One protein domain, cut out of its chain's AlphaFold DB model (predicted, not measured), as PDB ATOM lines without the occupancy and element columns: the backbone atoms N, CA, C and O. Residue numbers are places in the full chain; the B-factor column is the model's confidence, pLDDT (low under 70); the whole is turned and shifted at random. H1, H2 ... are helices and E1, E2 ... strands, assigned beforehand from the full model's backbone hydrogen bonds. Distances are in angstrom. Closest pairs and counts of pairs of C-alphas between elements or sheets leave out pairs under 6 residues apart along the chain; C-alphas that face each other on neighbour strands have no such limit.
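This is residues 161 to 311 and 570 to 588 of the 588 residues of an uncharacterized protein of Ophiocordyceps camponoti-rufipedis (UniProt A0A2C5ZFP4). The long helix H3 runs through the middle, between the short helical hairpin H1 and H2 on one side and a small parallel sheet, E1 E2 E3 in that order, on the other. H6 packs on the sheet, H4 grazes it, and H5 packs on H3 and H2. The printed part has 170 residues, under half in named elements, in the order H1 H2 H3 E1 H4 E2 E3 H5 H6, mostly helix. It is compact, with a radius of gyration of the C-alphas of 17.0 A and spans of 49 by 44 by 31 A.

H1, residues 161 to 173, touches H2, residues 181 to 186, closest at the C-alphas of Glu 167 and Ala 182, 5.8 A. H3, residues 194 to 218, touches H1 with residues 205 to 209 alone, closest at C-alphas 209 and 173, 6.7 A. E1, residues 234 to 237, H4, residues 247 to 251, and E2, residues 257 to 260, form a strand-helix-strand unit, two parallel neighbour strands with a helix between, with a right-handed crossover. N 237 and O 259 are 2.7 A apart. E3, residues 275 to 278, is parallel to E2, with N 260 and O 275 2.9 A apart. H5, residues 297 to 302, touches H3 with C-alphas 297 and 204 6.0 A apart. H6, residues 570 to 580, is on the sheet, C-alphas 575 and 257 being 7.6 A apart. H2, H3, H4 and H6 have every O i to N i+4 pair within hydrogen-bond range, H1 7 of 9, H5 1 of 2.

H1 begins at C-alpha 161 (3.808, -32.718, 18.716). H3 is 36.4 A long and H6 15.3 A, ending at C-alpha 580 (-12.238, -52.168, -5.569).

Residues 312 to 569 are not printed, and C-alphas 311 and 570 are 26.9 A apart. The links H3 to E1, E2 to E3 and E3 to H5 are long. Residues 221 to 230 and 303 to 310 have pLDDT under 70.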
ATOM      1  N   PRO A 161       4.708 -33.683  19.350       96.25
ATOM      2  CA  PRO A 161       3.808 -32.718  18.716       96.25
ATOM      3  C   PRO A 161       3.560 -33.018  17.231       96.25
ATOM      4  O   PRO A 161       2.438 -32.900  16.746       96.25
ATOM      5  N   VAL A 162       4.596 -33.453  16.506       95.56
ATOM      6  CA  VAL A 162       4.506 -33.802  15.081       95.56
ATOM      7  C   VAL A 162       3.689 -35.079  14.895       95.56
ATOM      8  O   VAL A 162       2.810 -35.122  14.036       95.56
ATOM      9  N   ILE A 163       3.917 -36.098  15.729       96.12
ATOM     10  CA  ILE A 163       3.157 -37.355  15.692       96.12
ATOM     11  C   ILE A 163       1.666 -37.093  15.937       96.12
ATOM     12  O   ILE A 163       0.834 -37.637  15.212       96.12
ATOM     13  N   GLN A 164       1.321 -36.236  16.903       95.44
ATOM     14  CA  GLN A 164      -0.067 -35.864  17.190       95.44
ATOM     15  C   GLN A 164      -0.736 -35.166  16.002       95.44
ATOM     16  O   GLN A 164      -1.866 -35.506  15.650       95.44
ATOM     17  N   VAL A 165      -0.036 -34.234  15.346       95.69
ATOM     18  CA  VAL A 165      -0.544 -33.565  14.137       95.69
ATOM     19  C   VAL A 165      -0.764 -34.576  13.015       95.69
ATOM     20  O   VAL A 165      -1.836 -34.587  12.410       95.69
ATOM     21  N   ILE A 166       0.206 -35.457  12.750       94.50
ATOM     22  CA  ILE A 166       0.074 -36.486  11.711       94.50
ATOM     23  C   ILE A 166      -1.102 -37.416  12.028       94.50
ATOM     24  O   ILE A 166      -1.908 -37.701  11.146       94.50
ATOM     25  N   GLU A 167      -1.246 -37.859  13.277       94.00
ATOM     26  CA  GLU A 167      -2.362 -38.707  13.688       94.00
ATOM     27  C   GLU A 167      -3.707 -38.012  13.468       94.00
ATOM     28  O   GLU A 167      -4.603 -38.590  12.850       94.00
ATOM     29  N   GLN A 168      -3.844 -36.767  13.925       93.81
ATOM     30  CA  GLN A 168      -5.073 -35.994  13.767       93.81
ATOM     31  C   GLN A 168      -5.445 -35.821  12.289       93.81
ATOM     32  O   GLN A 168      -6.615 -35.963  11.925       93.81
ATOM     33  N   GLN A 169      -4.458 -35.546  11.434       93.44
ATOM     34  CA  GLN A 169      -4.672 -35.322  10.005       93.44
ATOM     35  C   GLN A 169      -4.938 -36.619   9.240       93.44
ATOM     36  O   GLN A 169      -5.754 -36.617   8.328       93.44
ATOM     37  N   LEU A 170      -4.302 -37.738   9.589       93.94
ATOM     38  CA  LEU A 170      -4.374 -38.965   8.788       93.94
ATOM     39  C   LEU A 170      -5.366 -40.008   9.314       93.94
ATOM     40  O   LEU A 170      -5.741 -40.907   8.563       93.94
ATOM     41  N   ARG A 171      -5.855 -39.899  10.558       91.00
ATOM     42  CA  ARG A 171      -6.756 -40.902  11.162       91.00
ATOM     43  C   ARG A 171      -8.022 -41.165  10.337       91.00
ATOM     44  O   ARG A 171      -8.462 -42.303  10.248       91.00
ATOM     45  N   HIS A 172      -8.593 -40.146   9.699       90.06
ATOM     46  CA  HIS A 172      -9.787 -40.304   8.855       90.06
ATOM     47  C   HIS A 172      -9.509 -41.043   7.526       90.06
ATOM     48  O   HIS A 172     -10.431 -41.464   6.816       90.06
ATOM     49  N   LEU A 173      -8.235 -41.193   7.154       91.56
ATOM     50  CA  LEU A 173      -7.809 -41.920   5.964       91.56
ATOM     51  C   LEU A 173      -7.569 -43.411   6.231       91.56
ATOM     52  O   LEU A 173      -7.685 -44.179   5.277       91.56
ATOM     53  N   CYS A 174      -7.346 -43.821   7.484       90.94
ATOM     54  CA  CYS A 174      -7.272 -45.230   7.882       90.94
ATOM     55  C   CYS A 174      -8.539 -46.006   7.474       90.94
ATOM     56  O   CYS A 174      -9.647 -45.459   7.439       90.94
ATOM     57  N   GLU A 175      -8.358 -47.273   7.113       87.50
ATOM     58  CA  GLU A 175      -9.441 -48.216   6.823       87.50
ATOM     59  C   GLU A 175      -9.912 -48.919   8.098       87.50
ATOM     60  O   GLU A 175     -11.112 -49.115   8.279       87.50
ATOM     61  N   ASP A 176      -8.981 -49.267   8.989       87.25
ATOM     62  CA  ASP A 176      -9.276 -49.944  10.248       87.25
ATOM     63  C   ASP A 176      -9.355 -48.929  11.393       87.25
ATOM     64  O   ASP A 176      -8.351 -48.360  11.823       87.25
ATOM     65  N   SER A 177     -10.560 -48.713  11.924       83.19
ATOM     66  CA  SER A 177     -10.787 -47.797  13.047       83.19
ATOM     67  C   SER A 177     -10.095 -48.228  14.343       83.19
ATOM     68  O   SER A 177      -9.940 -47.408  15.247       83.19
ATOM     69  N   SER A 178      -9.706 -49.502  14.460       87.31
ATOM     70  CA  SER A 178      -8.958 -50.020  15.608       87.31
ATOM     71  C   SER A 178      -7.446 -49.809  15.487       87.31
ATOM     72  O   SER A 178      -6.726 -49.936  16.481       87.31
ATOM     73  N   PHE A 179      -6.952 -49.446  14.298       89.06
ATOM     74  CA  PHE A 179      -5.527 -49.268  14.058       89.06
ATOM     75  C   PHE A 179      -4.985 -48.020  14.766       89.06
ATOM     76  O   PHE A 179      -5.417 -46.889  14.535       89.06
ATOM     77  N   GLN A 180      -3.984 -48.220  15.623       89.94
ATOM     78  CA  GLN A 180      -3.371 -47.140  16.387       89.94
ATOM     79  C   GLN A 180      -2.210 -46.507  15.610       89.94
ATOM     80  O   GLN A 180      -1.071 -46.980  15.654       89.94
ATOM     81  N   LEU A 181      -2.500 -45.402  14.920       91.00
ATOM     82  CA  LEU A 181      -1.547 -44.722  14.042       91.00
ATOM     83  C   LEU A 181      -0.350 -44.112  14.793       91.00
ATOM     84  O   LEU A 181       0.794 -44.348  14.405       91.00
ATOM     85  N   ALA A 182      -0.574 -43.375  15.887       92.50
ATOM     86  CA  ALA A 182       0.525 -42.737  16.622       92.50
ATOM     87  C   ALA A 182       1.547 -43.736  17.199       92.50
ATOM     88  O   ALA A 182       2.742 -43.541  16.974       92.50
ATOM     89  N   PRO A 183       1.149 -44.832  17.883       93.06
ATOM     90  CA  PRO A 183       2.089 -45.877  18.289       93.06
ATOM     91  C   PRO A 183       2.863 -46.482  17.118       93.06
ATOM     92  O   PRO A 183       4.058 -46.742  17.251       93.06
ATOM     93  N   ALA A 184       2.213 -46.673  15.966       91.50
ATOM     94  CA  ALA A 184       2.866 -47.225  14.790       91.50
ATOM     95  C   ALA A 184       3.975 -46.301  14.262       91.50
ATOM     96  O   ALA A 184       5.079 -46.793  14.038       91.50
ATOM     97  N   ILE A 185       3.706 -44.995  14.143       93.19
ATOM     98  CA  ILE A 185       4.672 -43.967  13.710       93.19
ATOM     99  C   ILE A 185       5.794 -43.795  14.740       93.19
ATOM    100  O   ILE A 185       6.965 -43.688  14.378       93.19
ATOM    101  N   ARG A 186       5.469 -43.832  16.039       94.06
ATOM    102  CA  ARG A 186       6.447 -43.689  17.128       94.06
ATOM    103  C   ARG A 186       7.557 -44.743  17.070       94.06
ATOM    104  O   ARG A 186       8.671 -44.470  17.501       94.06
ATOM    105  N   ARG A 187       7.302 -45.924  16.488       92.25
ATOM    106  CA  ARG A 187       8.330 -46.964  16.279       92.25
ATOM    107  C   ARG A 187       9.462 -46.530  15.347       92.25
ATOM    108  O   ARG A 187      10.504 -47.185  15.372       92.25
ATOM    109  N   TRP A 188       9.263 -45.495  14.534       92.19
ATOM    110  CA  TRP A 188      10.264 -44.949  13.617       92.19
ATOM    111  C   TRP A 188      11.094 -43.822  14.231       92.19
ATOM    112  O   TRP A 188      12.190 -43.559  13.744       92.19
ATOM    113  N   ALA A 189      10.593 -43.176  15.287       94.19
ATOM    114  CA  ALA A 189      11.238 -42.026  15.903       94.19
ATOM    115  C   ALA A 189      12.635 -42.381  16.439       94.19
ATOM    116  O   ALA A 189      12.823 -43.375  17.143       94.19
ATOM    117  N   GLY A 190      13.620 -41.558  16.088       92.12
ATOM    118  CA  GLY A 190      15.024 -41.715  16.441       92.12
ATOM    119  C   GLY A 190      15.743 -42.870  15.740       92.12
ATOM    120  O   GLY A 190      16.899 -43.119  16.075       92.12
ATOM    121  N   LYS A 191      15.119 -43.587  14.796       92.19
ATOM    122  CA  LYS A 191      15.753 -44.710  14.082       92.19
ATOM    123  C   LYS A 191      16.329 -44.280  12.727       92.19
ATOM    124  O   LYS A 191      15.832 -43.324  12.136       92.19
ATOM    125  N   PRO A 192      17.307 -45.020  12.169       91.00
ATOM    126  CA  PRO A 192      17.731 -44.815  10.787       91.00
ATOM    127  C   PRO A 192      16.544 -44.897   9.822       91.00
ATOM    128  O   PRO A 192      15.650 -45.720  10.031       91.00
ATOM    129  N   TRP A 193      16.558 -44.077   8.776       90.81
ATOM    130  CA  TRP A 193      15.540 -43.907   7.734       90.81
ATOM    131  C   TRP A 193      14.243 -43.220   8.180       90.81
ATOM    132  O   TRP A 193      13.270 -43.216   7.432       90.81
ATOM    133  N   GLU A 194      14.214 -42.588   9.358       92.62
ATOM    134  CA  GLU A 194      13.037 -41.874   9.879       92.62
ATOM    135  C   GLU A 194      12.423 -40.884   8.875       92.62
ATOM    136  O   GLU A 194      11.216 -40.933   8.626       92.62
ATOM    137  N   GLY A 195      13.242 -40.022   8.259       92.25
ATOM    138  CA  GLY A 195      12.759 -39.064   7.267       92.25
ATOM    139  C   GLY A 195      12.183 -39.746   6.023       92.25
ATOM    140  O   GLY A 195      11.130 -39.345   5.532       92.25
ATOM    141  N   SER A 196      12.831 -40.811   5.536       89.25
ATOM    142  CA  SER A 196      12.360 -41.582   4.375       89.25
ATOM    143  C   SER A 196      10.981 -42.201   4.633       89.25
ATOM    144  O   SER A 196      10.062 -42.032   3.828       89.25
ATOM    145  N   ARG A 197      10.790 -42.821   5.806       89.88
ATOM    146  CA  ARG A 197       9.498 -43.391   6.233       89.88
ATOM    147  C   ARG A 197       8.395 -42.354   6.268       89.88
ATOM    148  O   ARG A 197       7.277 -42.617   5.824       89.88
ATOM    149  N   LEU A 198       8.708 -41.169   6.790       91.00
ATOM    150  CA  LEU A 198       7.763 -40.064   6.840       91.00
ATOM    151  C   LEU A 198       7.355 -39.621   5.429       91.00
ATOM    152  O   LEU A 198       6.162 -39.485   5.166       91.00
ATOM    153  N   THR A 199       8.306 -39.473   4.503       89.44
ATOM    154  CA  THR A 199       8.005 -39.149   3.100       89.44
ATOM    155  C   THR A 199       7.088 -40.201   2.465       89.44
ATOM    156  O   THR A 199       6.032 -39.845   1.944       89.44
ATOM    157  N   ARG A 200       7.409 -41.496   2.603       88.00
ATOM    158  CA  ARG A 200       6.582 -42.600   2.071       88.00
ATOM    159  C   ARG A 200       5.172 -42.612   2.668       88.00
ATOM    160  O   ARG A 200       4.192 -42.854   1.959       88.00
ATOM    161  N   LEU A 201       5.038 -42.325   3.968       91.12
ATOM    162  CA  LEU A 201       3.740 -42.209   4.639       91.12
ATOM    163  C   LEU A 201       2.896 -41.076   4.040       91.12
ATOM    164  O   LEU A 201       1.704 -41.269   3.792       91.12
ATOM    165  N   LEU A 202       3.497 -39.912   3.786       89.44
ATOM    166  CA  LEU A 202       2.810 -38.768   3.182       89.44
ATOM    167  C   LEU A 202       2.394 -39.057   1.733       89.44
ATOM    168  O   LEU A 202       1.251 -38.786   1.357       89.44
ATOM    169  N   GLU A 203       3.268 -39.678   0.940       87.62
ATOM    170  CA  GLU A 203       2.956 -40.115  -0.428       87.62
ATOM    171  C   GLU A 203       1.800 -41.127  -0.448       87.62
ATOM    172  O   GLU A 203       0.882 -41.046  -1.277       87.62
ATOM    173  N   ARG A 204       1.784 -42.060   0.512       89.69
ATOM    174  CA  ARG A 204       0.689 -43.018   0.688       89.69
ATOM    175  C   ARG A 204      -0.613 -42.344   1.085       89.69
ATOM    176  O   ARG A 204      -1.655 -42.668   0.515       89.69
ATOM    177  N   ALA A 205      -0.566 -41.419   2.039       90.88
ATOM    178  CA  ALA A 205      -1.732 -40.659   2.466       90.88
ATOM    179  C   ALA A 205      -2.345 -39.880   1.294       90.88
ATOM    180  O   ALA A 205      -3.558 -39.951   1.088       90.88
ATOM    181  N   ALA A 206      -1.513 -39.230   0.474       87.81
ATOM    182  CA  ALA A 206      -1.956 -38.540  -0.735       87.81
ATOM    183  C   ALA A 206      -2.662 -39.493  -1.716       87.81
ATOM    184  O   ALA A 206      -3.745 -39.173  -2.212       87.81
ATOM    185  N   ARG A 207      -2.121 -40.703  -1.941       88.69
ATOM    186  CA  ARG A 207      -2.785 -41.728  -2.773       88.69
ATOM    187  C   ARG A 207      -4.154 -42.119  -2.212       88.69
ATOM    188  O   ARG A 207      -5.128 -42.193  -2.964       88.69
ATOM    189  N   VAL A 208      -4.231 -42.413  -0.916       91.31
ATOM    190  CA  VAL A 208      -5.477 -42.856  -0.272       91.31
ATOM    191  C   VAL A 208      -6.533 -41.753  -0.332       91.31
ATOM    192  O   VAL A 208      -7.680 -42.029  -0.687       91.31
ATOM    193  N   ALA A 209      -6.144 -40.505  -0.056       89.75
ATOM    194  CA  ALA A 209      -7.019 -39.343  -0.161       89.75
ATOM    195  C   ALA A 209      -7.546 -39.155  -1.593       89.75
ATOM    196  O   ALA A 209      -8.759 -39.044  -1.781       89.75
ATOM    197  N   LEU A 210      -6.665 -39.218  -2.601       87.75
ATOM    198  CA  LEU A 210      -7.036 -39.141  -4.018       87.75
ATOM    199  C   LEU A 210      -8.059 -40.219  -4.394       87.75
ATOM    200  O   LEU A 210      -9.061 -39.925  -5.046       87.75
ATOM    201  N   ARG A 211      -7.842 -41.465  -3.958       89.25
ATOM    202  CA  ARG A 211      -8.774 -42.567  -4.224       89.25
ATOM    203  C   ARG A 211     -10.132 -42.337  -3.565       89.25
ATOM    204  O   ARG A 211     -11.150 -42.483  -4.240       89.25
ATOM    205  N   LYS A 212     -10.170 -41.977  -2.273       89.00
ATOM    206  CA  LYS A 212     -11.434 -41.697  -1.562       89.00
ATOM    207  C   LYS A 212     -12.212 -40.580  -2.264       89.00
ATOM    208  O   LYS A 212     -13.390 -40.763  -2.553       89.00
ATOM    209  N   TRP A 213     -11.538 -39.481  -2.605       86.56
ATOM    210  CA  TRP A 213     -12.119 -38.360  -3.345       86.56
ATOM    211  C   TRP A 213     -12.694 -38.784  -4.705       86.56
ATOM    212  O   TRP A 213     -13.848 -38.485  -5.010       86.56
ATOM    213  N   TYR A 214     -11.931 -39.541  -5.497       85.44
ATOM    214  CA  TYR A 214     -12.367 -39.982  -6.823       85.44
ATOM    215  C   TYR A 214     -13.593 -40.905  -6.768       85.44
ATOM    216  O   TYR A 214     -14.503 -40.770  -7.589       85.44
ATOM    217  N   LEU A 215     -13.638 -41.833  -5.806       85.75
ATOM    218  CA  LEU A 215     -14.780 -42.734  -5.618       85.75
ATOM    219  C   LEU A 215     -16.029 -41.989  -5.136       85.75
ATOM    220  O   LEU A 215     -17.137 -42.302  -5.573       85.75
ATOM    221  N   ASP A 216     -15.850 -40.994  -4.268       84.44
ATOM    222  CA  ASP A 216     -16.937 -40.151  -3.776       84.44
ATOM    223  C   ASP A 216     -17.626 -39.376  -4.914       84.44
ATOM    224  O   ASP A 216     -18.856 -39.300  -4.936       84.44
ATOM    225  N   ILE A 217     -16.853 -38.874  -5.884       77.81
ATOM    226  CA  ILE A 217     -17.376 -38.152  -7.055       77.81
ATOM    227  C   ILE A 217     -18.012 -39.105  -8.072       77.81
ATOM    228  O   ILE A 217     -19.145 -38.892  -8.492       77.81
ATOM    229  N   ASN A 218     -17.297 -40.156  -8.483       76.19
ATOM    230  CA  ASN A 218     -17.679 -40.926  -9.674       76.19
ATOM    231  C   ASN A 218     -18.580 -42.136  -9.386       76.19
ATOM    232  O   ASN A 218     -19.270 -42.599 -10.287       76.19
ATOM    233  N   TYR A 219     -18.578 -42.662  -8.157       76.31
ATOM    234  CA  TYR A 219     -19.286 -43.910  -7.824       76.31
ATOM    235  C   TYR A 219     -20.309 -43.760  -6.695       76.31
ATOM    236  O   TYR A 219     -21.184 -44.611  -6.555       76.31
ATOM    237  N   ARG A 220     -20.216 -42.702  -5.879       76.56
ATOM    238  CA  ARG A 220     -21.099 -42.487  -4.715       76.56
ATOM    239  C   ARG A 220     -22.040 -41.287  -4.856       76.56
ATOM    240  O   ARG A 220     -22.722 -40.947  -3.895       76.56
ATOM    241  N   GLY A 221     -22.104 -40.677  -6.042       60.59
ATOM    242  CA  GLY A 221     -23.154 -39.721  -6.410       60.59
ATOM    243  C   GLY A 221     -23.087 -38.351  -5.727       60.59
ATOM    244  O   GLY A 221     -24.122 -37.702  -5.603       60.59
ATOM    245  N   LYS A 222     -21.913 -37.882  -5.276       56.91
ATOM    246  CA  LYS A 222     -21.766 -36.487  -4.824       56.91
ATOM    247  C   LYS A 222     -21.610 -35.564  -6.042       56.91
ATOM    248  O   LYS A 222     -20.562 -35.568  -6.680       56.91
ATOM    249  N   GLU A 223     -22.640 -34.774  -6.355       50.56
ATOM    250  CA  GLU A 223     -22.584 -33.742  -7.403       50.56
ATOM    251  C   GLU A 223     -21.550 -32.658  -7.061       50.56
ATOM    252  O   GLU A 223     -21.712 -31.910  -6.098       50.56
ATOM    253  N   LEU A 224     -20.501 -32.543  -7.880       53.38
ATOM    254  CA  LEU A 224     -19.600 -31.389  -7.954       53.38
ATOM    255  C   LEU A 224     -19.200 -31.144  -9.420       53.38
ATOM    256  O   LEU A 224     -19.225 -32.052 -10.248       53.38
ATOM    257  N   SER A 225     -18.874 -29.886  -9.736       46.69
ATOM    258  CA  SER A 225     -18.808 -29.327 -11.095       46.69
ATOM    259  C   SER A 225     -17.918 -30.092 -12.089       46.69
ATOM    260  O   SER A 225     -16.842 -30.569 -11.733       46.69
ATOM    261  N   ALA A 226     -18.314 -30.071 -13.367       46.75
ATOM    262  CA  ALA A 226     -17.688 -30.723 -14.527       46.75
ATOM    263  C   ALA A 226     -16.183 -30.434 -14.785       46.75
ATOM    264  O   ALA A 226     -15.603 -30.990 -15.715       46.75
ATOM    265  N   SER A 227     -15.526 -29.589 -13.987       47.41
ATOM    266  CA  SER A 227     -14.095 -29.264 -14.091       47.41
ATOM    267  C   SER A 227     -13.158 -30.285 -13.420       47.41
ATOM    268  O   SER A 227     -11.953 -30.228 -13.652       47.41
ATOM    269  N   ALA A 228     -13.685 -31.233 -12.631       50.94
ATOM    270  CA  ALA A 228     -12.909 -32.183 -11.816       50.94
ATOM    271  C   ALA A 228     -12.709 -33.582 -12.444       50.94
ATOM    272  O   ALA A 228     -12.407 -34.548 -11.742       50.94
ATOM    273  N   ILE A 229     -12.884 -33.725 -13.761       55.03
ATOM    274  CA  ILE A 229     -12.693 -35.012 -14.443       55.03
ATOM    275  C   ILE A 229     -11.193 -35.308 -14.529       55.03
ATOM    276  O   ILE A 229     -10.455 -34.640 -15.259       55.03
ATOM    277  N   VAL A 230     -10.742 -36.335 -13.806       59.41
ATOM    278  CA  VAL A 230      -9.427 -36.952 -14.020       59.41
ATOM    279  C   VAL A 230      -9.354 -37.393 -15.483       59.41
ATOM    280  O   VAL A 230     -10.047 -38.318 -15.894       59.41
ATOM    281  N   ARG A 231      -8.535 -36.710 -16.291       74.75
ATOM    282  CA  ARG A 231      -8.416 -37.003 -17.730       74.75
ATOM    283  C   ARG A 231      -7.572 -38.246 -18.023       74.75
ATOM    284  O   ARG A 231      -7.669 -38.789 -19.117       74.75
ATOM    285  N   ILE A 232      -6.743 -38.681 -17.070       90.81
ATOM    286  CA  ILE A 232      -5.807 -39.801 -17.220       90.81
ATOM    287  C   ILE A 232      -6.005 -40.773 -16.053       90.81
ATOM    288  O   ILE A 232      -5.683 -40.446 -14.915       90.81
ATOM    289  N   HIS A 233      -6.517 -41.971 -16.336       91.88
ATOM    290  CA  HIS A 233      -6.699 -43.025 -15.328       91.88
ATOM    291  C   HIS A 233      -5.383 -43.737 -14.987       91.88
ATOM    292  O   HIS A 233      -5.111 -44.025 -13.821       91.88
ATOM    293  N   ILE A 234      -4.567 -43.992 -16.015       95.81
ATOM    294  CA  ILE A 234      -3.292 -44.701 -15.924       95.81
ATOM    295  C   ILE A 234      -2.237 -43.880 -16.663       95.81
ATOM    296  O   ILE A 234      -2.374 -43.629 -17.860       95.81
ATOM    297  N   LEU A 235      -1.192 -43.456 -15.954       96.06
ATOM    298  CA  LEU A 235      -0.036 -42.780 -16.537       96.06
ATOM    299  C   LEU A 235       1.143 -43.753 -16.644       96.06
ATOM    300  O   LEU A 235       1.517 -44.399 -15.666       96.06
ATOM    301  N   VAL A 236       1.752 -43.838 -17.826       97.06
ATOM    302  CA  VAL A 236       2.810 -44.814 -18.120       97.06
ATOM    303  C   VAL A 236       4.164 -44.124 -18.264       97.06
ATOM    304  O   VAL A 236       4.333 -43.223 -19.083       97.06
ATOM    305  N   ASN A 237       5.147 -44.574 -17.486       96.62
ATOM    306  CA  ASN A 237       6.538 -44.153 -17.555       96.62
ATOM    307  C   ASN A 237       7.323 -45.055 -18.520       96.62
ATOM    308  O   ASN A 237       7.594 -46.219 -18.220       96.62
ATOM    309  N   LEU A 238       7.716 -44.486 -19.662       95.50
ATOM    310  CA  LEU A 238       8.542 -45.133 -20.691       95.50
ATOM    311  C   LEU A 238       9.996 -44.625 -20.696       95.50
ATOM    312  O   LEU A 238      10.720 -44.847 -21.662       95.50
ATOM    313  N   ASN A 239      10.434 -43.928 -19.645       94.50
ATOM    314  CA  ASN A 239      11.789 -43.381 -19.535       94.50
ATOM    315  C   ASN A 239      12.581 -43.995 -18.375       94.50
ATOM    316  O   ASN A 239      13.775 -44.252 -18.522       94.50
ATOM    317  N   GLY A 240      11.949 -44.172 -17.215       94.38
ATOM    318  CA  GLY A 240      12.613 -44.437 -15.938       94.38
ATOM    319  C   GLY A 240      13.752 -43.452 -15.669       94.38
ATOM    320  O   GLY A 240      13.521 -42.248 -15.637       94.38
ATOM    321  N   TYR A 241      14.984 -43.944 -15.507       94.62
ATOM    322  CA  TYR A 241      16.178 -43.116 -15.251       94.62
ATOM    323  C   TYR A 241      17.071 -42.912 -16.486       94.62
ATOM    324  O   TYR A 241      18.293 -42.809 -16.385       94.62
ATOM    325  N   THR A 242      16.474 -42.873 -17.677       91.06
ATOM    326  CA  THR A 242      17.193 -42.578 -18.925       91.06
ATOM    327  C   THR A 242      17.238 -41.078 -19.231       91.06
ATOM    328  O   THR A 242      16.550 -40.259 -18.620       91.06
ATOM    329  N   ARG A 243      18.083 -40.689 -20.197       84.00
ATOM    330  CA  ARG A 243      18.237 -39.291 -20.621       84.00
ATOM    331  C   ARG A 243      16.886 -38.704 -21.054       84.00
ATOM    332  O   ARG A 243      16.225 -39.258 -21.925       84.00
ATOM    333  N   GLY A 244      16.529 -37.549 -20.491       85.12
ATOM    334  CA  GLY A 244      15.284 -36.840 -20.808       85.12
ATOM    335  C   GLY A 244      14.066 -37.268 -19.982       85.12
ATOM    336  O   GLY A 244      12.970 -36.782 -20.256       85.12
ATOM    337  N   ALA A 245      14.243 -38.145 -18.988       91.38
ATOM    338  CA  ALA A 245      13.191 -38.486 -18.038       91.38
ATOM    339  C   ALA A 245      12.666 -37.251 -17.287       91.38
ATOM    340  O   ALA A 245      13.429 -36.341 -16.964       91.38
ATOM    341  N   ARG A 246      11.361 -37.255 -16.995       90.56
ATOM    342  CA  ARG A 246      10.653 -36.218 -16.226       90.56
ATOM    343  C   ARG A 246       9.914 -36.841 -15.046       90.56
ATOM    344  O   ARG A 246       8.684 -36.829 -14.981       90.56
ATOM    345  N   ASN A 247      10.666 -37.488 -14.159       93.38
ATOM    346  CA  ASN A 247      10.095 -38.243 -13.041       93.38
ATOM    347  C   ASN A 247       9.399 -37.332 -12.015       93.38
ATOM    348  O   ASN A 247       8.512 -37.794 -11.308       93.38
ATOM    349  N   GLU A 248       9.701 -36.034 -11.999       91.94
ATOM    350  CA  GLU A 248       8.986 -35.017 -11.226       91.94
ATOM    351  C   GLU A 248       7.492 -34.930 -11.584       91.94
ATOM    352  O   GLU A 248       6.664 -34.692 -10.706       91.94
ATOM    353  N   ILE A 249       7.124 -35.205 -12.843       91.44
ATOM    354  CA  ILE A 249       5.717 -35.281 -13.264       91.44
ATOM    355  C   ILE A 249       5.030 -36.461 -12.572       91.44
ATOM    356  O   ILE A 249       3.911 -36.320 -12.093       91.44
ATOM    357  N   PHE A 250       5.702 -37.609 -12.484       92.00
ATOM    358  CA  PHE A 250       5.167 -38.798 -11.820       92.00
ATOM    359  C   PHE A 250       5.148 -38.637 -10.298       92.00
ATOM    360  O   PHE A 250       4.183 -39.041  -9.654       92.00
ATOM    361  N   ALA A 251       6.158 -37.995  -9.713       89.12
ATOM    362  CA  ALA A 251       6.179 -37.685  -8.286       89.12
ATOM    363  C   ALA A 251       5.000 -36.780  -7.874       89.12
ATOM    364  O   ALA A 251       4.421 -36.973  -6.810       89.12
ATOM    365  N   ALA A 252       4.578 -35.854  -8.747       88.81
ATOM    366  CA  ALA A 252       3.392 -35.019  -8.532       88.81
ATOM    367  C   ALA A 252       2.051 -35.785  -8.609       88.81
ATOM    368  O   ALA A 252       1.006 -35.225  -8.282       88.81
ATOM    369  N   ARG A 253       2.072 -37.052  -9.039       88.38
ATOM    370  CA  ARG A 253       0.928 -37.975  -9.108       88.38
ATOM    371  C   ARG A 253      -0.327 -37.421  -9.819       88.38
ATOM    372  O   ARG A 253      -1.417 -37.432  -9.244       88.38
ATOM    373  N   PRO A 254      -0.232 -36.974 -11.086       88.31
ATOM    374  CA  PRO A 254      -1.372 -36.443 -11.839       88.31
ATOM    375  C   PRO A 254      -2.399 -37.509 -12.261       88.31
ATOM    376  O   PRO A 254      -3.472 -37.149 -12.747       88.31
ATOM    377  N   ALA A 255      -2.087 -38.802 -12.108       90.81
ATOM    378  CA  ALA A 255      -2.988 -39.912 -12.406       90.81
ATOM    379  C   ALA A 255      -3.170 -40.841 -11.188       90.81
ATOM    380  O   ALA A 255      -2.231 -41.019 -10.404       90.81
ATOM    381  N   PRO A 256      -4.351 -41.471 -11.026       90.94
ATOM    382  CA  PRO A 256      -4.614 -42.409  -9.935       90.94
ATOM    383  C   PRO A 256      -3.645 -43.593  -9.904       90.94
ATOM    384  O   PRO A 256      -3.116 -43.928  -8.835       90.94
ATOM    385  N   ILE A 257      -3.425 -44.189 -11.080       94.12
ATOM    386  CA  ILE A 257      -2.493 -45.288 -11.301       94.12
ATOM    387  C   ILE A 257      -1.314 -44.771 -12.120       94.12
ATOM    388  O   ILE A 257      -1.496 -44.132 -13.157       94.12
ATOM    389  N   GLN A 258      -0.105 -45.086 -11.677       94.94
ATOM    390  CA  GLN A 258       1.118 -44.846 -12.433       94.94
ATOM    391  C   GLN A 258       1.903 -46.141 -12.566       94.94
ATOM    392  O   GLN A 258       2.054 -46.878 -11.595       94.94
ATOM    393  N   MET A 259       2.417 -46.425 -13.755       96.19
ATOM    394  CA  MET A 259       3.150 -47.662 -14.003       96.19
ATOM    395  C   MET A 259       4.339 -47.453 -14.926       96.19
ATOM    396  O   MET A 259       4.386 -46.465 -15.650       96.19
ATOM    397  N   SER A 260       5.284 -48.385 -14.930       96.31
ATOM    398  CA  SER A 260       6.461 -48.354 -15.798       96.31
ATOM    399  C   SER A 260       6.594 -49.637 -16.611       96.31
ATOM    400  O   SER A 260       6.223 -50.717 -16.149       96.31
ATOM    401  N   PHE A 261       7.110 -49.521 -17.836       94.50
ATOM    402  CA  PHE A 261       7.603 -50.654 -18.625       94.50
ATOM    403  C   PHE A 261       8.438 -50.201 -19.821       94.50
ATOM    404  O   PHE A 261       8.417 -49.031 -20.195       94.50
ATOM    405  N   MET A 262       9.156 -51.151 -20.434       88.56
ATOM    406  CA  MET A 262      10.043 -51.000 -21.603       88.56
ATOM    407  C   MET A 262      11.235 -50.045 -21.428       88.56
ATOM    408  O   MET A 262      12.375 -50.468 -21.597       88.56
ATOM    409  N   GLY A 263      10.994 -48.775 -21.108       88.88
ATOM    410  CA  GLY A 263      11.988 -47.701 -21.164       88.88
ATOM    411  C   GLY A 263      13.169 -47.825 -20.211       88.88
ATOM    412  O   GLY A 263      14.266 -47.358 -20.511       88.88
ATOM    413  N   PHE A 264      12.952 -48.462 -19.063       95.12
ATOM    414  CA  PHE A 264      13.977 -48.688 -18.058       95.12
ATOM    415  C   PHE A 264      13.894 -50.122 -17.544       95.12
ATOM    416  O   PHE A 264      12.842 -50.587 -17.115       95.12
ATOM    417  N   ALA A 265      15.019 -50.828 -17.613       94.44
ATOM    418  CA  ALA A 265      15.121 -52.237 -17.266       94.44
ATOM    419  C   ALA A 265      15.436 -52.421 -15.772       94.44
ATOM    420  O   ALA A 265      16.508 -52.920 -15.418       94.44
ATOM    421  N   GLY A 266      14.518 -51.992 -14.905       94.50
ATOM    422  CA  GLY A 266      14.648 -52.136 -13.458       94.50
ATOM    423  C   GLY A 266      13.546 -51.427 -12.672       94.50
ATOM    424  O   GLY A 266      12.704 -50.735 -13.238       94.50
ATOM    425  N   SER A 267      13.590 -51.610 -11.353       93.88
ATOM    426  CA  SER A 267      12.770 -50.884 -10.378       93.88
ATOM    427  C   SER A 267      13.050 -49.379 -10.445       93.88
ATOM    428  O   SER A 267      14.207 -48.963 -10.552       93.88
ATOM    429  N   LEU A 268      12.003 -48.559 -10.360       92.75
ATOM    430  CA  LEU A 268      12.132 -47.121 -10.133       92.75
ATOM    431  C   LEU A 268      12.404 -46.814  -8.658       92.75
ATOM    432  O   LEU A 268      12.871 -45.720  -8.356       92.75
ATOM    433  N   GLY A 269      12.148 -47.763  -7.751       88.69
ATOM    434  CA  GLY A 269      12.420 -47.605  -6.322       88.69
ATOM    435  C   GLY A 269      11.610 -46.481  -5.677       88.69
ATOM    436  O   GLY A 269      12.075 -45.866  -4.723       88.69
ATOM    437  N   ALA A 270      10.434 -46.170  -6.228       84.88
ATOM    438  CA  ALA A 270       9.658 -45.001  -5.852       84.88
ATOM    439  C   ALA A 270       8.192 -45.345  -5.557       84.88
ATOM    440  O   ALA A 270       7.523 -45.971  -6.377       84.88
ATOM    441  N   GLU A 271       7.660 -44.871  -4.425       82.12
ATOM    442  CA  GLU A 271       6.266 -45.118  -3.991       82.12
ATOM    443  C   GLU A 271       5.206 -44.536  -4.934       82.12
ATOM    444  O   GLU A 271       4.044 -44.967  -4.936       82.12
ATOM    445  N   TRP A 272       5.590 -43.539  -5.734       87.00
ATOM    446  CA  TRP A 272       4.725 -42.975  -6.761       87.00
ATOM    447  C   TRP A 272       4.544 -43.912  -7.960       87.00
ATOM    448  O   TRP A 272       3.605 -43.704  -8.725       87.00
ATOM    449  N   CYS A 273       5.379 -44.943  -8.138       92.38
ATOM    450  CA  CYS A 273       5.187 -45.967  -9.161       92.38
ATOM    451  C   CYS A 273       4.421 -47.158  -8.573       92.38
ATOM    452  O   CYS A 273       4.848 -47.796  -7.614       92.38
ATOM    453  N   ASP A 274       3.260 -47.461  -9.141       93.88
ATOM    454  CA  ASP A 274       2.347 -48.454  -8.582       93.88
ATOM    455  C   ASP A 274       2.630 -49.844  -9.135       93.88
ATOM    456  O   ASP A 274       2.654 -50.819  -8.377       93.88
ATOM    457  N   TYR A 275       2.855 -49.909 -10.447       97.12
ATOM    458  CA  TYR A 275       3.054 -51.149 -11.176       97.12
ATOM    459  C   TYR A 275       4.274 -51.100 -12.095       97.12
ATOM    460  O   TYR A 275       4.536 -50.085 -12.735       97.12
ATOM    461  N   ILE A 276       4.955 -52.230 -12.243       97.06
ATOM    462  CA  ILE A 276       5.861 -52.507 -13.359       97.06
ATOM    463  C   ILE A 276       5.266 -53.639 -14.207       97.06
ATOM    464  O   ILE A 276       4.862 -54.670 -13.666       97.06
ATOM    465  N   LEU A 277       5.169 -53.454 -15.527       97.56
ATOM    466  CA  LEU A 277       4.783 -54.540 -16.440       97.56
ATOM    467  C   LEU A 277       6.039 -55.337 -16.806       97.56
ATOM    468  O   LEU A 277       6.986 -54.793 -17.380       97.56
ATOM    469  N   ALA A 278       6.049 -56.618 -16.457       97.25
ATOM    470  CA  ALA A 278       7.188 -57.507 -16.637       97.25
ATOM    471  C   ALA A 278       6.721 -58.955 -16.861       97.25
ATOM    472  O   ALA A 278       5.534 -59.241 -16.969       97.25
ATOM    473  N   ASP A 279       7.658 -59.895 -16.925       96.69
ATOM    474  CA  ASP A 279       7.364 -61.329 -16.913       96.69
ATOM    475  C   ASP A 279       8.204 -62.056 -15.860       96.69
ATOM    476  O   ASP A 279       9.208 -61.535 -15.371       96.69
ATOM    477  N   LYS A 280       7.815 -63.293 -15.535       96.38
ATOM    478  CA  LYS A 280       8.465 -64.103 -14.490       96.38
ATOM    479  C   LYS A 280       9.933 -64.432 -14.783       96.38
ATOM    480  O   LYS A 280      10.666 -64.794 -13.869       96.38
ATOM    481  N   THR A 281      10.369 -64.344 -16.043       96.12
ATOM    482  CA  THR A 281      11.778 -64.550 -16.401       96.12
ATOM    483  C   THR A 281      12.590 -63.309 -16.051       96.12
ATOM    484  O   THR A 281      13.669 -63.432 -15.473       96.12
ATOM    485  N   THR A 282      12.074 -62.125 -16.388       96.50
ATOM    486  CA  THR A 282      12.745 -60.838 -16.139       96.50
ATOM    487  C   THR A 282      12.703 -60.373 -14.691       96.50
ATOM    488  O   THR A 282      13.697 -59.831 -14.213       96.50
ATOM    489  N   VAL A 283      11.589 -60.610 -13.997       96.69
ATOM    490  CA  VAL A 283      11.393 -60.271 -12.585       96.69
ATOM    491  C   VAL A 283      10.935 -61.533 -11.852       96.69
ATOM    492  O   VAL A 283       9.745 -61.850 -11.840       96.69
ATOM    493  N   PRO A 284      11.869 -62.308 -11.279       95.25
ATOM    494  CA  PRO A 284      11.516 -63.514 -10.542       95.25
ATOM    495  C   PRO A 284      10.721 -63.186  -9.261       95.25
ATOM    496  O   PRO A 284      11.087 -62.232  -8.564       95.25
ATOM    497  N   PRO A 285       9.657 -63.939  -8.912       93.75
ATOM    498  CA  PRO A 285       8.830 -63.663  -7.731       93.75
ATOM    499  C   PRO A 285       9.597 -63.580  -6.402       93.75
ATOM    500  O   PRO A 285       9.197 -62.836  -5.512       93.75
ATOM    501  N   GLU A 286      10.719 -64.289  -6.272       92.12
ATOM    502  CA  GLU A 286      11.595 -64.249  -5.095       92.12
ATOM    503  C   GLU A 286      12.283 -62.892  -4.876       92.12
ATOM    504  O   GLU A 286      12.815 -62.644  -3.801       92.12
ATOM    505  N   THR A 287      12.265 -62.002  -5.873       92.69
ATOM    506  CA  THR A 287      12.891 -60.668  -5.807       92.69
ATOM    507  C   THR A 287      11.913 -59.548  -5.450       92.69
ATOM    508  O   THR A 287      12.299 -58.376  -5.384       92.69
ATOM    509  N   LEU A 288      10.640 -59.880  -5.251       92.19
ATOM    510  CA  LEU A 288       9.591 -58.920  -4.925       92.19
ATOM    511  C   LEU A 288       9.641 -58.560  -3.440       92.19
ATOM    512  O   LEU A 288       9.930 -59.417  -2.604       92.19
ATOM    513  N   ARG A 289       9.312 -57.306  -3.088       87.62
ATOM    514  CA  ARG A 289       9.150 -56.952  -1.666       87.62
ATOM    515  C   ARG A 289       8.122 -57.885  -0.992       87.62
ATOM    516  O   ARG A 289       7.094 -58.168  -1.609       87.62
ATOM    517  N   PRO A 290       8.323 -58.322   0.262       86.88
ATOM    518  CA  PRO A 290       7.417 -59.275   0.910       86.88
ATOM    519  C   PRO A 290       5.959 -58.797   1.022       86.88
ATOM    520  O   PRO A 290       5.025 -59.567   0.798       86.88
ATOM    521  N   TRP A 291       5.737 -57.520   1.352       88.56
ATOM    522  CA  TRP A 291       4.391 -56.952   1.463       88.56
ATOM    523  C   TRP A 291       3.907 -56.419   0.109       88.56
ATOM    524  O   TRP A 291       4.564 -55.573  -0.482       88.56
ATOM    525  N   ARG A 292       2.757 -56.875  -0.414       89.62
ATOM    526  CA  ARG A 292       2.288 -56.498  -1.775       89.62
ATOM    527  C   ARG A 292       0.993 -55.680  -1.823       89.62
ATOM    528  O   ARG A 292       0.643 -55.165  -2.881       89.62
ATOM    529  N   ARG A 293       0.246 -55.552  -0.717       88.19
ATOM    530  CA  ARG A 293      -1.116 -54.981  -0.746       88.19
ATOM    531  C   ARG A 293      -1.121 -53.532  -1.239       88.19
ATOM    532  O   ARG A 293      -1.698 -53.266  -2.283       88.19
ATOM    533  N   ASN A 294      -0.406 -52.623  -0.585       85.38
ATOM    534  CA  ASN A 294      -0.193 -51.268  -1.099       85.38
ATOM    535  C   ASN A 294      -1.473 -50.483  -1.455       85.38
ATOM    536  O   ASN A 294      -1.500 -49.739  -2.439       85.38
ATOM    537  N   VAL A 295      -2.525 -50.599  -0.650       88.38
ATOM    538  CA  VAL A 295      -3.795 -49.884  -0.836       88.38
ATOM    539  C   VAL A 295      -3.992 -48.819   0.235       88.38
ATOM    540  O   VAL A 295      -4.353 -47.694  -0.107       88.38
ATOM    541  N   SER A 296      -3.735 -49.145   1.501       91.00
ATOM    542  CA  SER A 296      -4.121 -48.323   2.651       91.00
ATOM    543  C   SER A 296      -2.918 -47.660   3.340       91.00
ATOM    544  O   SER A 296      -1.766 -47.928   2.997       91.00
ATOM    545  N   ILE A 297      -3.163 -46.754   4.295       91.25
ATOM    546  CA  ILE A 297      -2.084 -46.093   5.059       91.25
ATOM    547  C   ILE A 297      -1.341 -47.105   5.937       91.25
ATOM    548  O   ILE A 297      -0.117 -47.073   6.047       91.25
ATOM    549  N   GLU A 298      -2.084 -48.036   6.524       90.81
ATOM    550  CA  GLU A 298      -1.589 -49.091   7.402       90.81
ATOM    551  C   GLU A 298      -0.580 -50.002   6.698       90.81
ATOM    552  O   GLU A 298       0.312 -50.538   7.349       90.81
ATOM    553  N   ASP A 299      -0.694 -50.158   5.376       88.69
ATOM    554  CA  ASP A 299       0.210 -50.990   4.584       88.69
ATOM    555  C   ASP A 299       1.665 -50.487   4.660       88.69
ATOM    556  O   ASP A 299       2.573 -51.303   4.779       88.69
ATOM    557  N   VAL A 300       1.894 -49.167   4.691       86.44
ATOM    558  CA  VAL A 300       3.249 -48.585   4.834       86.44
ATOM    559  C   VAL A 300       3.827 -48.824   6.229       86.44
ATOM    560  O   VAL A 300       5.030 -48.969   6.391       86.44
ATOM    561  N   LEU A 301       2.974 -48.910   7.251       85.00
ATOM    562  CA  LEU A 301       3.385 -49.122   8.647       85.00
ATOM    563  C   LEU A 301       3.593 -50.603   9.001       85.00
ATOM    564  O   LEU A 301       4.079 -50.913  10.093       85.00
ATOM    565  N   LYS A 302       3.173 -51.508   8.109       79.00
ATOM    566  CA  LYS A 302       3.437 -52.952   8.166       79.00
ATOM    567  C   LYS A 302       4.672 -53.342   7.349       79.00
ATOM    568  O   LYS A 302       5.302 -54.348   7.662       79.00
ATOM    569  N   ASP A 303       5.013 -52.559   6.330       69.81
ATOM    570  CA  ASP A 303       6.188 -52.742   5.475       69.81
ATOM    571  C   ASP A 303       7.472 -52.230   6.165       69.81
ATOM    572  O   ASP A 303       7.984 -51.164   5.839       69.81
ATOM    573  N   ASP A 304       8.000 -52.977   7.143       64.50
ATOM    574  CA  ASP A 304       9.225 -52.619   7.902       64.50
ATOM    575  C   ASP A 304      10.533 -52.955   7.135       64.50
ATOM    576  O   ASP A 304      11.598 -53.139   7.720       64.50
ATOM    577  N   ASN A 305      10.467 -53.078   5.803       62.47
ATOM    578  CA  ASN A 305      11.512 -53.678   4.957       62.47
ATOM    579  C   ASN A 305      12.571 -52.686   4.435       62.47
ATOM    580  O   ASN A 305      13.176 -52.915   3.390       62.47
ATOM    581  N   GLU A 306      12.802 -51.578   5.135       59.69
ATOM    582  CA  GLU A 306      13.774 -50.551   4.717       59.69
ATOM    583  C   GLU A 306      15.217 -50.858   5.124       59.69
ATOM    584  O   GLU A 306      16.152 -50.192   4.681       59.69
ATOM    585  N   CYS A 307      15.416 -51.868   5.970       51.84
ATOM    586  CA  CYS A 307      16.743 -52.386   6.252       51.84
ATOM    587  C   CYS A 307      17.230 -53.225   5.063       51.84
ATOM    588  O   CYS A 307      16.503 -54.084   4.562       51.84
ATOM    589  N   CYS A 308      18.490 -53.030   4.664       51.47
ATOM    590  CA  CYS A 308      19.211 -53.757   3.606       51.47
ATOM    591  C   CYS A 308      19.353 -55.283   3.842       51.47
ATOM    592  O   CYS A 308      20.215 -55.923   3.246       51.47
ATOM    593  N   GLU A 309      18.560 -55.867   4.739       53.84
ATOM    594  CA  GLU A 309      18.592 -57.273   5.142       53.84
ATOM    595  C   GLU A 309      17.675 -58.159   4.275       53.84
ATOM    596  O   GLU A 309      17.728 -59.384   4.362       53.84
ATOM    597  N   GLY A 310      16.845 -57.562   3.410       57.03
ATOM    598  CA  GLY A 310      15.937 -58.285   2.517       57.03
ATOM    599  C   GLY A 310      16.571 -58.705   1.185       57.03
ATOM    600  O   GLY A 310      17.246 -57.919   0.528       57.03
ATOM    601  N   GLN A 311      16.285 -59.929   0.725       73.75
ATOM    602  CA  GLN A 311      16.653 -60.424  -0.615       73.75
ATOM    603  C   GLN A 311      15.672 -59.952  -1.712       73.75
ATOM    604  O   GLN A 311      15.245 -60.744  -2.546       73.75
ATOM    605  N   ALA A 570      -4.223 -55.712 -18.872       97.38
ATOM    606  CA  ALA A 570      -3.498 -55.221 -17.704       97.38
ATOM    607  C   ALA A 570      -4.060 -53.898 -17.175       97.38
ATOM    608  O   ALA A 570      -4.198 -53.734 -15.962       97.38
ATOM    609  N   TYR A 571      -4.386 -52.964 -18.068       97.94
ATOM    610  CA  TYR A 571      -4.983 -51.684 -17.699       97.94
ATOM    611  C   TYR A 571      -6.362 -51.863 -17.072       97.94
ATOM    612  O   TYR A 571      -6.627 -51.292 -16.011       97.94
ATOM    613  N   GLU A 572      -7.217 -52.685 -17.678       97.94
ATOM    614  CA  GLU A 572      -8.549 -52.981 -17.153       97.94
ATOM    615  C   GLU A 572      -8.481 -53.634 -15.770       97.94
ATOM    616  O   GLU A 572      -9.177 -53.207 -14.846       97.94
ATOM    617  N   GLU A 573      -7.608 -54.624 -15.592       98.00
ATOM    618  CA  GLU A 573      -7.465 -55.330 -14.322       98.00
ATOM    619  C   GLU A 573      -6.856 -54.435 -13.235       98.00
ATOM    620  O   GLU A 573      -7.353 -54.417 -12.104       98.00
ATOM    621  N   ALA A 574      -5.830 -53.640 -13.560       97.38
ATOM    622  CA  ALA A 574      -5.253 -52.669 -12.632       97.38
ATOM    623  C   ALA A 574      -6.293 -51.627 -12.200       97.38
ATOM    624  O   ALA A 574      -6.427 -51.337 -11.007       97.38
ATOM    625  N   TRP A 575      -7.082 -51.112 -13.147       96.06
ATOM    626  CA  TRP A 575      -8.157 -50.167 -12.864       96.06
ATOM    627  C   TRP A 575      -9.254 -50.784 -11.994       96.06
ATOM    628  O   TRP A 575      -9.611 -50.230 -10.950       96.06
ATOM    629  N   ARG A 576      -9.745 -51.972 -12.363       95.88
ATOM    630  CA  ARG A 576     -10.766 -52.711 -11.612       95.88
ATOM    631  C   ARG A 576     -10.316 -52.966 -10.177       95.88
ATOM    632  O   ARG A 576     -11.096 -52.771  -9.243       95.88
ATOM    633  N   ARG A 577      -9.066 -53.390  -9.973       96.00
ATOM    634  CA  ARG A 577      -8.500 -53.609  -8.635       96.00
ATOM    635  C   ARG A 577      -8.377 -52.316  -7.844       96.00
ATOM    636  O   ARG A 577      -8.789 -52.284  -6.687       96.00
ATOM    637  N   TRP A 578      -7.900 -51.245  -8.471       94.12
ATOM    638  CA  TRP A 578      -7.798 -49.938  -7.830       94.12
ATOM    639  C   TRP A 578      -9.165 -49.418  -7.365       94.12
ATOM    640  O   TRP A 578      -9.301 -49.029  -6.201       94.12
ATOM    641  N   VAL A 579     -10.208 -49.498  -8.203       92.19
ATOM    642  CA  VAL A 579     -11.585 -49.118  -7.824       92.19
ATOM    643  C   VAL A 579     -12.059 -49.942  -6.626       92.19
ATOM    644  O   VAL A 579     -12.550 -49.379  -5.648       92.19
ATOM    645  N   ASN A 580     -11.814 -51.254  -6.634       92.31
ATOM    646  CA  ASN A 580     -12.238 -52.168  -5.569       92.31
ATOM    647  C   ASN A 580     -11.339 -52.161  -4.317       92.31
ATOM    648  O   ASN A 580     -11.678 -52.806  -3.330       92.31
ATOM    649  N   GLY A 581     -10.214 -51.441  -4.319       91.50
ATOM    650  CA  GLY A 581      -9.283 -51.419  -3.183       91.50
ATOM    651  C   GLY A 581      -8.537 -52.742  -3.007       91.50
ATOM    652  O   GLY A 581      -8.196 -53.128  -1.890       91.50
ATOM    653  N   VAL A 582      -8.307 -53.453  -4.110       93.94
ATOM    654  CA  VAL A 582      -7.570 -54.715  -4.144       93.94
ATOM    655  C   VAL A 582      -6.123 -54.430  -4.527       93.94
ATOM    656  O   VAL A 582      -5.841 -53.818  -5.551       93.94
ATOM    657  N   GLY A 583      -5.213 -54.879  -3.673       90.56
ATOM    658  CA  GLY A 583      -3.776 -54.724  -3.841       90.56
ATOM    659  C   GLY A 583      -3.093 -55.898  -4.535       90.56
ATOM    660  O   GLY A 583      -3.737 -56.862  -4.951       90.56
ATOM    661  N   GLY A 584      -1.764 -55.855  -4.570       94.12
ATOM    662  CA  GLY A 584      -0.926 -56.982  -4.980       94.12
ATOM    663  C   GLY A 584      -0.611 -57.076  -6.470       94.12
ATOM    664  O   GLY A 584      -1.014 -56.241  -7.283       94.12
ATOM    665  N   ASP A 585       0.137 -58.130  -6.791       96.81
ATOM    666  CA  ASP A 585       0.565 -58.478  -8.144       96.81
ATOM    667  C   ASP A 585      -0.602 -58.954  -9.011       96.81
ATOM    668  O   ASP A 585      -1.575 -59.546  -8.526       96.81
ATOM    669  N   ILE A 586      -0.498 -58.701 -10.314       97.50
ATOM    670  CA  ILE A 586      -1.465 -59.128 -11.326       97.50
ATOM    671  C   ILE A 586      -0.794 -60.188 -12.199       97.50
ATOM    672  O   ILE A 586       0.346 -60.018 -12.620       97.50
ATOM    673  N   TYR A 587      -1.503 -61.278 -12.481       96.81
ATOM    674  CA  TYR A 587      -1.064 -62.334 -13.391       96.81
ATOM    675  C   TYR A 587      -2.096 -62.428 -14.511       96.81
ATOM    676  O   TYR A 587      -3.257 -62.722 -14.220       96.81
ATOM    677  N   LEU A 588      -1.687 -62.098 -15.740       94.12
ATOM    678  CA  LEU A 588      -2.573 -62.014 -16.907       94.12
ATOM    679  C   LEU A 588      -2.930 -63.372 -17.498       94.12
ATOM    680  O   LEU A 588      -2.100 -64.304 -17.433       94.12
TER     681      LEU A 588